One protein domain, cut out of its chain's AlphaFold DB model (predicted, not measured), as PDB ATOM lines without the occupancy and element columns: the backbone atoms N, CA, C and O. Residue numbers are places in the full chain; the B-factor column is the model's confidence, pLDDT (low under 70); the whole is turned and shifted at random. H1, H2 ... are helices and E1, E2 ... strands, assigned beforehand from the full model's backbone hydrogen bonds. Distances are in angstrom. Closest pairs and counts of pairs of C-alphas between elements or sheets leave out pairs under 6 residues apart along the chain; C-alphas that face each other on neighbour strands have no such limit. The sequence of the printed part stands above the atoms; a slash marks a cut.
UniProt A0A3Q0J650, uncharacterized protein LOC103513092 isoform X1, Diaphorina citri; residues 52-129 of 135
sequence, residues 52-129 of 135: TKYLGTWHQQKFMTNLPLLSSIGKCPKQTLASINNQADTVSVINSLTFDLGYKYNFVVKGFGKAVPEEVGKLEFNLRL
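AT A GLANCE: This is residues 52 to 129 of the 135 residues of the protein "uncharacterized protein LOC103513092 isoform X1" of Diaphorina citri (UniProt A0A3Q0J650). A single twisted sheet of five antiparallel strands makes the body, with the long hairpin of E3 and E4 giving much of its length. One short helix, H1, sits at one end on the link that comes from E1 and only grazes the sheet, and residues 64 to 69 of that stretch stick out. The printed part has 78 residues, with the named elements E1, H1, E2, E3, E4 and E5 along the chain; the sheet's order is E1, E2, E3, E4, E5, and the class is mostly strand. The whole is loose, with a radius of gyration of the C-alphas of 14.4 A, and elongated, with spans of 44 by 25 by 22 A.

IN THESE COORDINATES: The longest strand is E4, residues 104 to 115, 34.5 A from first to last C-alpha, beginning at C-alpha 104 (10.780, 130.800, 421.501). E3 is residues 90 to 100, 33.1 A, and E2 is residues 74 to 83, 27.1 A. E1, residues 56 to 59, begins at C-alpha 56 (-9.902, 142.498, 416.051) and is 10.2 A long. E5, residues 123 to 128, is 16.0 A long and ends at C-alpha 128 (1.349, 134.470, 402.133). H1 is residues 68 to 73, 8.2 A.

HOW THE PARTS SIT: E2, E3, E4 and E5 form a meander, each strand the antiparallel neighbour of the one before. E3 and E4 are a hairpin at 161 degrees; N 95 and O 109 are 2.8 A apart, within hydrogen-bond range. E2 and E3 are a hairpin at 164 degrees, with N 80 and O 94 at 2.8 A. E4 and E5 are a hairpin at 137 degrees, with N 114 and O 124 at 2.8 A. E1 is antiparallel to E2 at 162 degrees, with N 58 and O 79 at 2.8 A. E1 and E5 are the edge strands and are apart. H1 is on the sheet but only grazes it, with residues 70 to 73; its closest C-alphas to E3 are those of Ile 73 and Phe 99, 5.7 A apart. In H1 every O i to N i+4 pair is within hydrogen-bond range.

THE WHOLE: The two C-alphas farthest apart are those of Gly 102 and Glu 118, 47.2 A. From edge to edge of the sheet the strands' lines turn by 80 degrees. The printed part has no cut and no long link; the links H1 to E2 and E3 to E4 are tight. The mean pLDDT of the printed part is 82.0; residues 64 to 73 and 86 to 88 are under 70, and H1 has a mean of 54.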
ATOM      1  N   THR A  52     -17.422 144.264 410.291       88.25
ATOM      2  CA  THR A  52     -16.864 145.344 411.119       88.25
ATOM      3  C   THR A  52     -16.817 144.962 412.595       88.25
ATOM      4  O   THR A  52     -15.814 145.210 413.257       88.25
ATOM      5  N   LYS A  53     -17.868 144.307 413.106       90.06
ATOM      6  CA  LYS A  53     -17.913 143.803 414.490       90.06
ATOM      7  C   LYS A  53     -17.013 142.588 414.723       90.06
ATOM      8  O   LYS A  53     -16.690 142.294 415.867       90.06
ATOM      9  N   TYR A  54     -16.647 141.872 413.663       90.75
ATOM     10  CA  TYR A  54     -15.798 140.684 413.724       90.75
ATOM     11  C   TYR A  54     -14.295 141.005 413.638       90.75
ATOM     12  O   TYR A  54     -13.457 140.141 413.904       90.75
ATOM     13  N   LEU A  55     -13.935 142.239 413.271       91.69
ATOM     14  CA  LEU A  55     -12.549 142.705 413.291       91.69
ATOM     15  C   LEU A  55     -11.959 142.643 414.707       91.69
ATOM     16  O   LEU A  55     -12.675 142.661 415.706       91.69
ATOM     17  N   GLY A  56     -10.631 142.605 414.791       94.25
ATOM     18  CA  GLY A  56      -9.902 142.498 416.051       94.25
ATOM     19  C   GLY A  56      -9.081 141.219 416.142       94.25
ATOM     20  O   GLY A  56      -8.737 140.614 415.128       94.25
ATOM     21  N   THR A  57      -8.710 140.839 417.366       95.88
ATOM     22  CA  THR A  57      -7.850 139.676 417.625       95.88
ATOM     23  C   THR A  57      -8.642 138.540 418.248       95.88
ATOM     24  O   THR A  57      -9.270 138.701 419.291       95.88
ATOM     25  N   TRP A  58      -8.552 137.376 417.619       94.81
ATOM     26  CA  TRP A  58      -9.174 136.132 418.030       94.81
ATOM     27  C   TRP A  58      -8.113 135.166 418.539       94.81
ATOM     28  O   TRP A  58      -7.094 134.940 417.885       94.81
ATOM     29  N   HIS A  59      -8.368 134.585 419.708       91.50
ATOM     30  CA  HIS A  59      -7.537 133.538 420.289       91.50
ATOM     31  C   HIS A  59      -8.167 132.183 420.014       91.50
ATOM     32  O   HIS A  59      -9.341 131.957 420.323       91.50
ATOM     33  N   GLN A  60      -7.392 131.276 419.434       86.31
ATOM     34  CA  GLN A  60      -7.893 129.950 419.125       86.31
ATOM     35  C   GLN A  60      -7.974 129.105 420.400       86.31
ATOM     36  O   GLN A  60      -6.979 128.919 421.093       86.31
ATOM     37  N   GLN A  61      -9.166 128.576 420.686       80.44
ATOM     38  CA  GLN A  61      -9.418 127.753 421.875       80.44
ATOM     39  C   GLN A  61      -9.124 126.266 421.641       80.44
ATOM     40  O   GLN A  61      -8.562 125.599 422.503       80.44
ATOM     41  N   LYS A  62      -9.501 125.728 420.473       74.12
ATOM     42  CA  LYS A  62      -9.371 124.298 420.165       74.12
ATOM     43  C   LYS A  62      -8.978 124.080 418.704       74.12
ATOM     44  O   LYS A  62      -9.379 124.842 417.824       74.12
ATOM     45  N   PHE A  63      -8.192 123.038 418.449       70.12
ATOM     46  CA  PHE A  63      -7.927 122.522 417.107       70.12
ATOM     47  C   PHE A  63      -8.870 121.357 416.810       70.12
ATOM     48  O   PHE A  63      -9.157 120.545 417.686       70.12
ATOM     49  N   MET A  64      -9.349 121.277 415.569       62.72
ATOM     50  CA  MET A  64     -10.185 120.166 415.102       62.72
ATOM     51  C   MET A  64      -9.354 118.929 414.726       62.72
ATOM     52  O   MET A  64      -9.911 117.883 414.419       62.72
ATOM     53  N   THR A  65      -8.024 119.024 414.743       56.25
ATOM     54  CA  THR A  65      -7.154 117.933 414.319       56.25
ATOM     55  C   THR A  65      -6.606 117.177 415.522       56.25
ATOM     56  O   THR A  65      -6.030 117.761 416.438       56.25
ATOM     57  N   ASN A  66      -6.689 115.851 415.452       52.06
ATOM     58  CA  ASN A  66      -5.890 114.943 416.276       52.06
ATOM     59  C   ASN A  66      -4.423 114.898 415.799       52.06
ATOM     60  O   ASN A  66      -3.686 114.003 416.192       52.06
ATOM     61  N   LEU A  67      -3.992 115.832 414.931       52.75
ATOM     62  CA  LEU A  67      -2.619 115.907 414.441       52.75
ATOM     63  C   LEU A  67      -1.710 116.266 415.620       52.75
ATOM     64  O   LEU A  67      -1.770 117.406 416.107       52.75
ATOM     65  N   PRO A  68      -0.825 115.349 416.046       51.72
ATOM     66  CA  PRO A  68       0.074 115.613 417.157       51.72
ATOM     67  C   PRO A  68       0.978 116.802 416.840       51.72
ATOM     68  O   PRO A  68       1.295 117.575 417.724       51.72
ATOM     69  N   LEU A  69       1.351 117.027 415.576       51.59
ATOM     70  CA  LEU A  69       2.374 118.011 415.212       51.59
ATOM     71  C   LEU A  69       1.961 119.477 415.455       51.59
ATOM     72  O   LEU A  69       2.751 120.268 415.960       51.59
ATOM     73  N   LEU A  70       0.717 119.853 415.136       50.28
ATOM     74  CA  LEU A  70       0.232 121.225 415.359       50.28
ATOM     75  C   LEU A  70      -0.137 121.474 416.826       50.28
ATOM     76  O   LEU A  70       0.038 122.587 417.313       50.28
ATOM     77  N   SER A  71      -0.609 120.437 417.522       53.19
ATOM     78  CA  SER A  71      -0.986 120.505 418.938       53.19
ATOM     79  C   SER A  71       0.203 120.369 419.900       53.19
ATOM     80  O   SER A  71       0.143 120.904 421.004       53.19
ATOM     81  N   SER A  72       1.292 119.702 419.498       57.03
ATOM     82  CA  SER A  72       2.467 119.467 420.357       57.03
ATOM     83  C   SER A  72       3.559 120.530 420.242       57.03
ATOM     84  O   SER A  72       4.292 120.726 421.208       57.03
ATOM     85  N   ILE A  73       3.672 121.240 419.111       61.31
ATOM     86  CA  ILE A  73       4.812 122.145 418.872       61.31
ATOM     87  C   ILE A  73       4.403 123.625 418.965       61.31
ATOM     88  O   ILE A  73       5.177 124.453 419.446       61.31
ATOM     89  N   GLY A  74       3.189 123.978 418.531       71.94
ATOM     90  CA  GLY A  74       2.716 125.363 418.475       71.94
ATOM     91  C   GLY A  74       1.841 125.767 419.666       71.94
ATOM     92  O   GLY A  74       0.841 125.121 419.961       71.94
ATOM     93  N   LYS A  75       2.166 126.885 420.315       80.56
ATOM     94  CA  LYS A  75       1.420 127.500 421.422       80.56
ATOM     95  C   LYS A  75       0.869 128.874 421.034       80.56
ATOM     96  O   LYS A  75       1.439 129.588 420.211       80.56
ATOM     97  N   CYS A  76      -0.223 129.254 421.695       85.62
ATOM     98  CA  CYS A  76      -0.861 130.571 421.602       85.62
ATOM     99  C   CYS A  76      -1.242 131.010 420.171       85.62
ATOM    100  O   CYS A  76      -0.846 132.104 419.752       85.62
ATOM    101  N   PRO A  77      -2.020 130.210 419.415       87.31
ATOM    102  CA  PRO A  77      -2.477 130.627 418.100       87.31
ATOM    103  C   PRO A  77      -3.423 131.820 418.247       87.31
ATOM    104  O   PRO A  77      -4.393 131.782 419.015       87.31
ATOM    105  N   LYS A  78      -3.145 132.882 417.497       92.50
ATOM    106  CA  LYS A  78      -4.016 134.054 417.415       92.50
ATOM    107  C   LYS A  78      -4.111 134.561 415.986       92.50
ATOM    108  O   LYS A  78      -3.143 134.482 415.226       92.50
ATOM    109  N   GLN A  79      -5.268 135.114 415.666       93.88
ATOM    110  CA  GLN A  79      -5.581 135.706 414.378       93.88
ATOM    111  C   GLN A  79      -6.046 137.141 414.591       93.88
ATOM    112  O   GLN A  79      -6.989 137.376 415.339       93.88
ATOM    113  N   THR A  80      -5.429 138.095 413.910       95.25
ATOM    114  CA  THR A  80      -5.863 139.491 413.908       95.25
ATOM    115  C   THR A  80      -6.418 139.854 412.537       95.25
ATOM    116  O   THR A  80      -5.769 139.609 411.519       95.25
ATOM    117  N   LEU A  81      -7.614 140.440 412.526       93.88
ATOM    118  CA  LEU A  81      -8.315 140.936 411.346       93.88
ATOM    119  C   LEU A  81      -8.469 142.455 411.428       93.88
ATOM    120  O   LEU A  81      -8.945 142.972 412.440       93.88
ATOM    121  N   ALA A  82      -8.117 143.164 410.358       92.56
ATOM    122  CA  ALA A  82      -8.308 144.611 410.256       92.56
ATOM    123  C   ALA A  82      -8.787 145.011 408.856       92.56
ATOM    124  O   ALA A  82      -8.341 144.431 407.866       92.56
ATOM    125  N   SER A  83      -9.677 146.005 408.770       89.19
ATOM    126  CA  SER A  83     -10.154 146.545 407.488       89.19
ATOM    127  C   SER A  83      -9.011 147.205 406.718       89.19
ATOM    128  O   SER A  83      -8.108 147.801 407.307       89.19
ATOM    129  N   ILE A  84      -9.056 147.090 405.393       82.12
ATOM    130  CA  ILE A  84      -8.115 147.749 404.490       82.12
ATOM    131  C   ILE A  84      -8.842 148.895 403.804       82.12
ATOM    132  O   ILE A  84      -9.903 148.697 403.226       82.12
ATOM    133  N   ASN A  85      -8.257 150.095 403.843       73.62
ATOM    134  CA  ASN A  85      -8.754 151.276 403.127       73.62
ATOM    135  C   ASN A  85     -10.233 151.623 403.405       73.62
ATOM    136  O   ASN A  85     -10.900 152.177 402.536       73.62
ATOM    137  N   ASN A  86     -10.758 151.276 404.587       65.88
ATOM    138  CA  ASN A  86     -12.185 151.384 404.932       65.88
ATOM    139  C   ASN A  86     -13.126 150.667 403.942       65.88
ATOM    140  O   ASN A  86     -14.323 150.950 403.904       65.88
ATOM    141  N   GLN A  87     -12.605 149.737 403.139       65.25
ATOM    142  CA  GLN A  87     -13.416 148.887 402.284       65.25
ATOM    143  C   GLN A  87     -14.070 147.819 403.159       65.25
ATOM    144  O   GLN A  87     -13.413 147.159 403.969       65.25
ATOM    145  N   ALA A  88     -15.387 147.674 403.009       67.44
ATOM    146  CA  ALA A  88     -16.183 146.743 403.802       67.44
ATOM    147  C   ALA A  88     -15.921 145.273 403.438       67.44
ATOM    148  O   ALA A  88     -16.194 144.393 404.246       67.44
ATOM    149  N   ASP A  89     -15.356 145.014 402.256       80.38
ATOM    150  CA  ASP A  89     -15.315 143.667 401.680       80.38
ATOM    151  C   ASP A  89     -13.935 143.015 401.754       80.38
ATOM    152  O   ASP A  89     -13.791 141.846 401.394       80.38
ATOM    153  N   THR A  90     -12.908 143.748 402.192       88.00
ATOM    154  CA  THR A  90     -11.524 143.267 402.254       88.00
ATOM    155  C   THR A  90     -10.906 143.506 403.623       88.00
ATOM    156  O   THR A  90     -11.003 144.577 404.227       88.00
ATOM    157  N   VAL A  91     -10.229 142.476 404.126       91.62
ATOM    158  CA  VAL A  91      -9.555 142.501 405.423       91.62
ATOM    159  C   VAL A  91      -8.116 142.047 405.284       91.62
ATOM    160  O   VAL A  91      -7.799 141.132 404.530       91.62
ATOM    161  N   SER A  92      -7.224 142.670 406.038       93.12
ATOM    162  CA  SER A  92      -5.904 142.115 406.308       93.12
ATOM    163  C   SER A  92      -6.041 141.032 407.370       93.12
ATOM    164  O   SER A  92      -6.807 141.184 408.324       93.12
ATOM    165  N   VAL A  93      -5.307 139.936 407.200       94.06
ATOM    166  CA  VAL A  93      -5.241 138.857 408.186       94.06
ATOM    167  C   VAL A  93      -3.798 138.622 408.602       94.06
ATOM    168  O   VAL A  93      -2.894 138.531 407.767       94.06
ATOM    169  N   ILE A  94      -3.584 138.523 409.909       93.62
ATOM    170  CA  ILE A  94      -2.302 138.157 410.502       93.62
ATOM    171  C   ILE A  94      -2.552 136.995 411.450       93.62
ATOM    172  O   ILE A  94      -3.181 137.160 412.490       93.62
ATOM    173  N   ASN A  95      -2.037 135.830 411.091       91.44
ATOM    174  CA  ASN A  95      -2.010 134.659 411.949       91.44
ATOM    175  C   ASN A  95      -0.635 134.553 412.593       91.44
ATOM    176  O   ASN A  95       0.383 134.706 411.913       91.44
ATOM    177  N   SER A  96      -0.592 134.272 413.888       90.75
ATOM    178  CA  SER A  96       0.662 134.005 414.582       90.75
ATOM    179  C   SER A  96       0.556 132.802 415.499       90.75
ATOM    180  O   SER A  96      -0.469 132.612 416.156       90.75
ATOM    181  N   LEU A  97       1.646 132.050 415.568       87.94
ATOM    182  CA  LEU A  97       1.820 130.868 416.397       87.94
ATOM    183  C   LEU A  97       3.234 130.896 416.983       87.94
ATOM    184  O   LEU A  97       4.181 131.250 416.281       87.94
ATOM    185  N   THR A  98       3.389 130.528 418.250       87.12
ATOM    186  CA  THR A  98       4.700 130.468 418.900       87.12
ATOM    187  C   THR A  98       5.153 129.020 419.018       87.12
ATOM    188  O   THR A  98       4.439 128.204 419.583       87.12
ATOM    189  N   PHE A  99       6.348 128.701 418.539       84.69
ATOM    190  CA  PHE A  99       6.991 127.406 418.754       84.69
ATOM    191  C   PHE A  99       8.030 127.518 419.869       84.69
ATOM    192  O   PHE A  99       8.705 128.541 419.983       84.69
ATOM    193  N   ASP A 100       8.168 126.469 420.676       81.81
ATOM    194  CA  ASP A 100       9.199 126.374 421.713       81.81
ATOM    195  C   ASP A 100      10.049 125.126 421.458       81.81
ATOM    196  O   ASP A 100       9.603 124.004 421.690       81.81
ATOM    197  N   LEU A 101      11.247 125.333 420.909       81.12
ATOM    198  CA  LEU A 101      12.202 124.273 420.550       81.12
ATOM    199  C   LEU A 101      13.498 124.392 421.376       81.12
ATOM    200  O   LEU A 101      14.584 124.103 420.882       81.12
ATOM    201  N   GLY A 102      13.396 124.908 422.605       83.31
ATOM    202  CA  GLY A 102      14.533 125.344 423.434       83.31
ATOM    203  C   GLY A 102      14.777 126.857 423.362       83.31
ATOM    204  O   GLY A 102      15.318 127.448 424.292       83.31
ATOM    205  N   TYR A 103      14.276 127.496 422.302       79.25
ATOM    206  CA  TYR A 103      14.075 128.937 422.183       79.25
ATOM    207  C   TYR A 103      12.668 129.208 421.635       79.25
ATOM    208  O   TYR A 103      12.094 128.378 420.925       79.25
ATOM    209  N   LYS A 104      12.114 130.384 421.955       85.62
ATOM    210  CA  LYS A 104      10.780 130.800 421.501       85.62
ATOM    211  C   LYS A 104      10.856 131.432 420.113       85.62
ATOM    212  O   LYS A 104      11.450 132.497 419.952       85.62
ATOM    213  N   TYR A 105      10.186 130.825 419.142       84.88
ATOM    214  CA  TYR A 105      10.070 131.330 417.775       84.88
ATOM    215  C   TYR A 105       8.640 131.773 417.498       84.88
ATOM    216  O   TYR A 105       7.702 131.017 417.723       84.88
ATOM    217  N   ASN A 106       8.463 132.983 416.968       86.88
ATOM    218  CA  ASN A 106       7.156 133.456 416.522       86.88
ATOM    219  C   ASN A 106       7.027 133.261 415.016       86.88
ATOM    220  O   ASN A 106       7.684 133.939 414.229       86.88
ATOM    221  N   PHE A 107       6.149 132.351 414.625       85.69
ATOM    222  CA  PHE A 107       5.783 132.140 413.240       85.69
ATOM    223  C   PHE A 107       4.593 133.019 412.892       85.69
ATOM    224  O   PHE A 107       3.560 132.970 413.559       85.69
ATOM    225  N   VAL A 108       4.747 133.848 411.862       89.31
ATOM    226  CA  VAL A 108       3.734 134.821 411.452       89.31
ATOM    227  C   VAL A 108       3.405 134.613 409.982       89.31
ATOM    228  O   VAL A 108       4.282 134.685 409.123       89.31
ATOM    229  N   VAL A 109       2.126 134.405 409.697       89.62
ATOM    230  CA  VAL A 109       1.571 134.299 408.346       89.62
ATOM    231  C   VAL A 109       0.663 135.493 408.123       89.62
ATOM    232  O   VAL A 109      -0.246 135.751 408.911       89.62
ATOM    233  N   LYS A 110       0.904 136.233 407.044       91.62
ATOM    234  CA  LYS A 110       0.111 137.412 406.682       91.62
ATOM    235  C   LYS A 110      -0.670 137.136 405.412       91.62
ATOM    236  O   LYS A 110      -0.254 136.324 404.592       91.62
ATOM    237  N   GLY A 111      -1.773 137.835 405.212       91.88
ATOM    238  CA  GLY A 111      -2.572 137.680 404.010       91.88
ATOM    239  C   GLY A 111      -3.724 138.662 403.940       91.88
ATOM    240  O   GLY A 111      -3.785 139.639 404.692       91.88
ATOM    241  N   PHE A 112      -4.652 138.348 403.048       91.50
ATOM    242  CA  PHE A 112      -5.858 139.126 402.812       91.50
ATOM    243  C   PHE A 112      -7.074 138.207 402.784       91.50
ATOM    244  O   PHE A 112      -6.985 137.092 402.281       91.50
ATOM    245  N   GLY A 113      -8.192 138.666 403.328       90.75
ATOM    246  CA  GLY A 113      -9.499 138.034 403.215       90.75
ATOM    247  C   GLY A 113     -10.431 138.898 402.376       90.75
ATOM    248  O   GLY A 113     -10.370 140.125 402.478       90.75
ATOM    249  N   LYS A 114     -11.292 138.276 401.573       89.94
ATOM    250  CA  LYS A 114     -12.346 138.957 400.818       89.94
ATOM    251  C   LYS A 114     -13.708 138.327 401.109       89.94
ATOM    252  O   LYS A 114     -13.817 137.105 401.172       89.94
ATOM    253  N   ALA A 115     -14.730 139.158 401.283       88.12
ATOM    254  CA  ALA A 115     -16.114 138.713 401.391       88.12
ATOM    255  C   ALA A 115     -16.607 138.122 400.064       88.12
ATOM    256  O   ALA A 115     -16.326 138.658 398.988       88.12
ATOM    257  N   VAL A 116     -17.345 137.016 400.152       88.06
ATOM    258  CA  VAL A 116     -17.991 136.393 398.993       88.06
ATOM    259  C   VAL A 116     -19.366 137.047 398.803       88.06
ATOM    260  O   VAL A 116     -20.193 136.934 399.706       88.06
ATOM    261  N   PRO A 117     -19.639 137.724 397.667       81.75
ATOM    262  CA  PRO A 117     -20.845 138.547 397.506       81.75
ATOM    263  C   PRO A 117     -22.174 137.802 397.703       81.75
ATOM    264  O   PRO A 117     -23.135 138.383 398.196       81.75
ATOM    265  N   GLU A 118     -22.228 136.520 397.341       83.81
ATOM    266  CA  GLU A 118     -23.457 135.709 397.359       83.81
ATOM    267  C   GLU A 118     -23.621 134.871 398.641       83.81
ATOM    268  O   GLU A 118     -24.661 134.252 398.856       83.81
ATOM    269  N   GLU A 119     -22.617 134.858 399.525       83.88
ATOM    270  CA  GLU A 119     -22.591 134.022 400.732       83.88
ATOM    271  C   GLU A 119     -22.266 134.867 401.973       83.88
ATOM    272  O   GLU A 119     -21.114 135.008 402.392       83.88
ATOM    273  N   VAL A 120     -23.307 135.425 402.601       83.06
ATOM    274  CA  VAL A 120     -23.161 136.221 403.831       83.06
ATOM    275  C   VAL A 120     -22.517 135.379 404.936       83.06
ATOM    276  O   VAL A 120     -22.990 134.297 405.274       83.06
ATOM    277  N   GLY A 121     -21.439 135.902 405.527       82.50
ATOM    278  CA  GLY A 121     -20.675 135.204 406.566       82.50
ATOM    279  C   GLY A 121     -19.556 134.306 406.040       82.50
ATOM    280  O   GLY A 121     -18.911 133.629 406.840       82.50
ATOM    281  N   LYS A 122     -19.288 134.317 404.729       88.12
ATOM    282  CA  LYS A 122     -18.139 133.640 404.124       88.12
ATOM    283  C   LYS A 122     -17.048 134.637 403.732       88.12
ATOM    284  O   LYS A 122     -17.296 135.646 403.073       88.12
ATOM    285  N   LEU A 123     -15.820 134.313 404.129       88.19
ATOM    286  CA  LEU A 123     -14.601 135.023 403.753       88.19
ATOM    287  C   LEU A 123     -13.646 134.042 403.076       88.19
ATOM    288  O   LEU A 123     -13.398 132.955 403.600       88.19
ATOM    289  N   GLU A 124     -13.076 134.446 401.949       90.44
ATOM    290  CA  GLU A 124     -12.010 133.712 401.270       90.44
ATOM    291  C   GLU A 124     -10.664 134.361 401.564       90.44
ATOM    292  O   GLU A 124     -10.483 135.560 401.352       90.44
ATOM    293  N   PHE A 125      -9.714 133.569 402.065       89.81
ATOM    294  CA  PHE A 125      -8.400 134.052 402.474       89.81
ATOM    295  C   PHE A 125      -7.308 133.649 401.486       89.81
ATOM    296  O   PHE A 125      -7.163 132.483 401.129       89.81
ATOM    297  N   ASN A 126      -6.472 134.617 401.123       88.56
ATOM    298  CA  ASN A 126      -5.220 134.417 400.413       88.56
ATOM    299  C   ASN A 126      -4.058 134.676 401.384       88.56
ATOM    300  O   ASN A 126      -3.787 135.819 401.768       88.56
ATOM    301  N   LEU A 127      -3.410 133.597 401.826       86.44
ATOM    302  CA  LEU A 127      -2.325 133.631 402.804       86.44
ATOM    303  C   LEU A 127      -0.964 133.599 402.107       86.44
ATOM    304  O   LEU A 127      -0.699 132.752 401.254       86.44
ATOM    305  N   ARG A 128      -0.059 134.481 402.529       80.75
ATOM    306  CA  ARG A 128       1.349 134.470 402.133       80.75
ATOM    307  C   ARG A 128       2.151 133.730 403.192       80.75
ATOM    308  O   ARG A 128       2.404 134.255 404.278       80.75
ATOM    309  N   LEU A 129       2.536 132.501 402.867       73.19
ATOM    310  CA  LEU A 129       3.402 131.704 403.724       73.19
ATOM    311  C   LEU A 129       4.834 132.267 403.690       73.19
ATOM    312  O   LEU A 129       5.349 132.542 402.601       73.19
TER     313      LEU A 129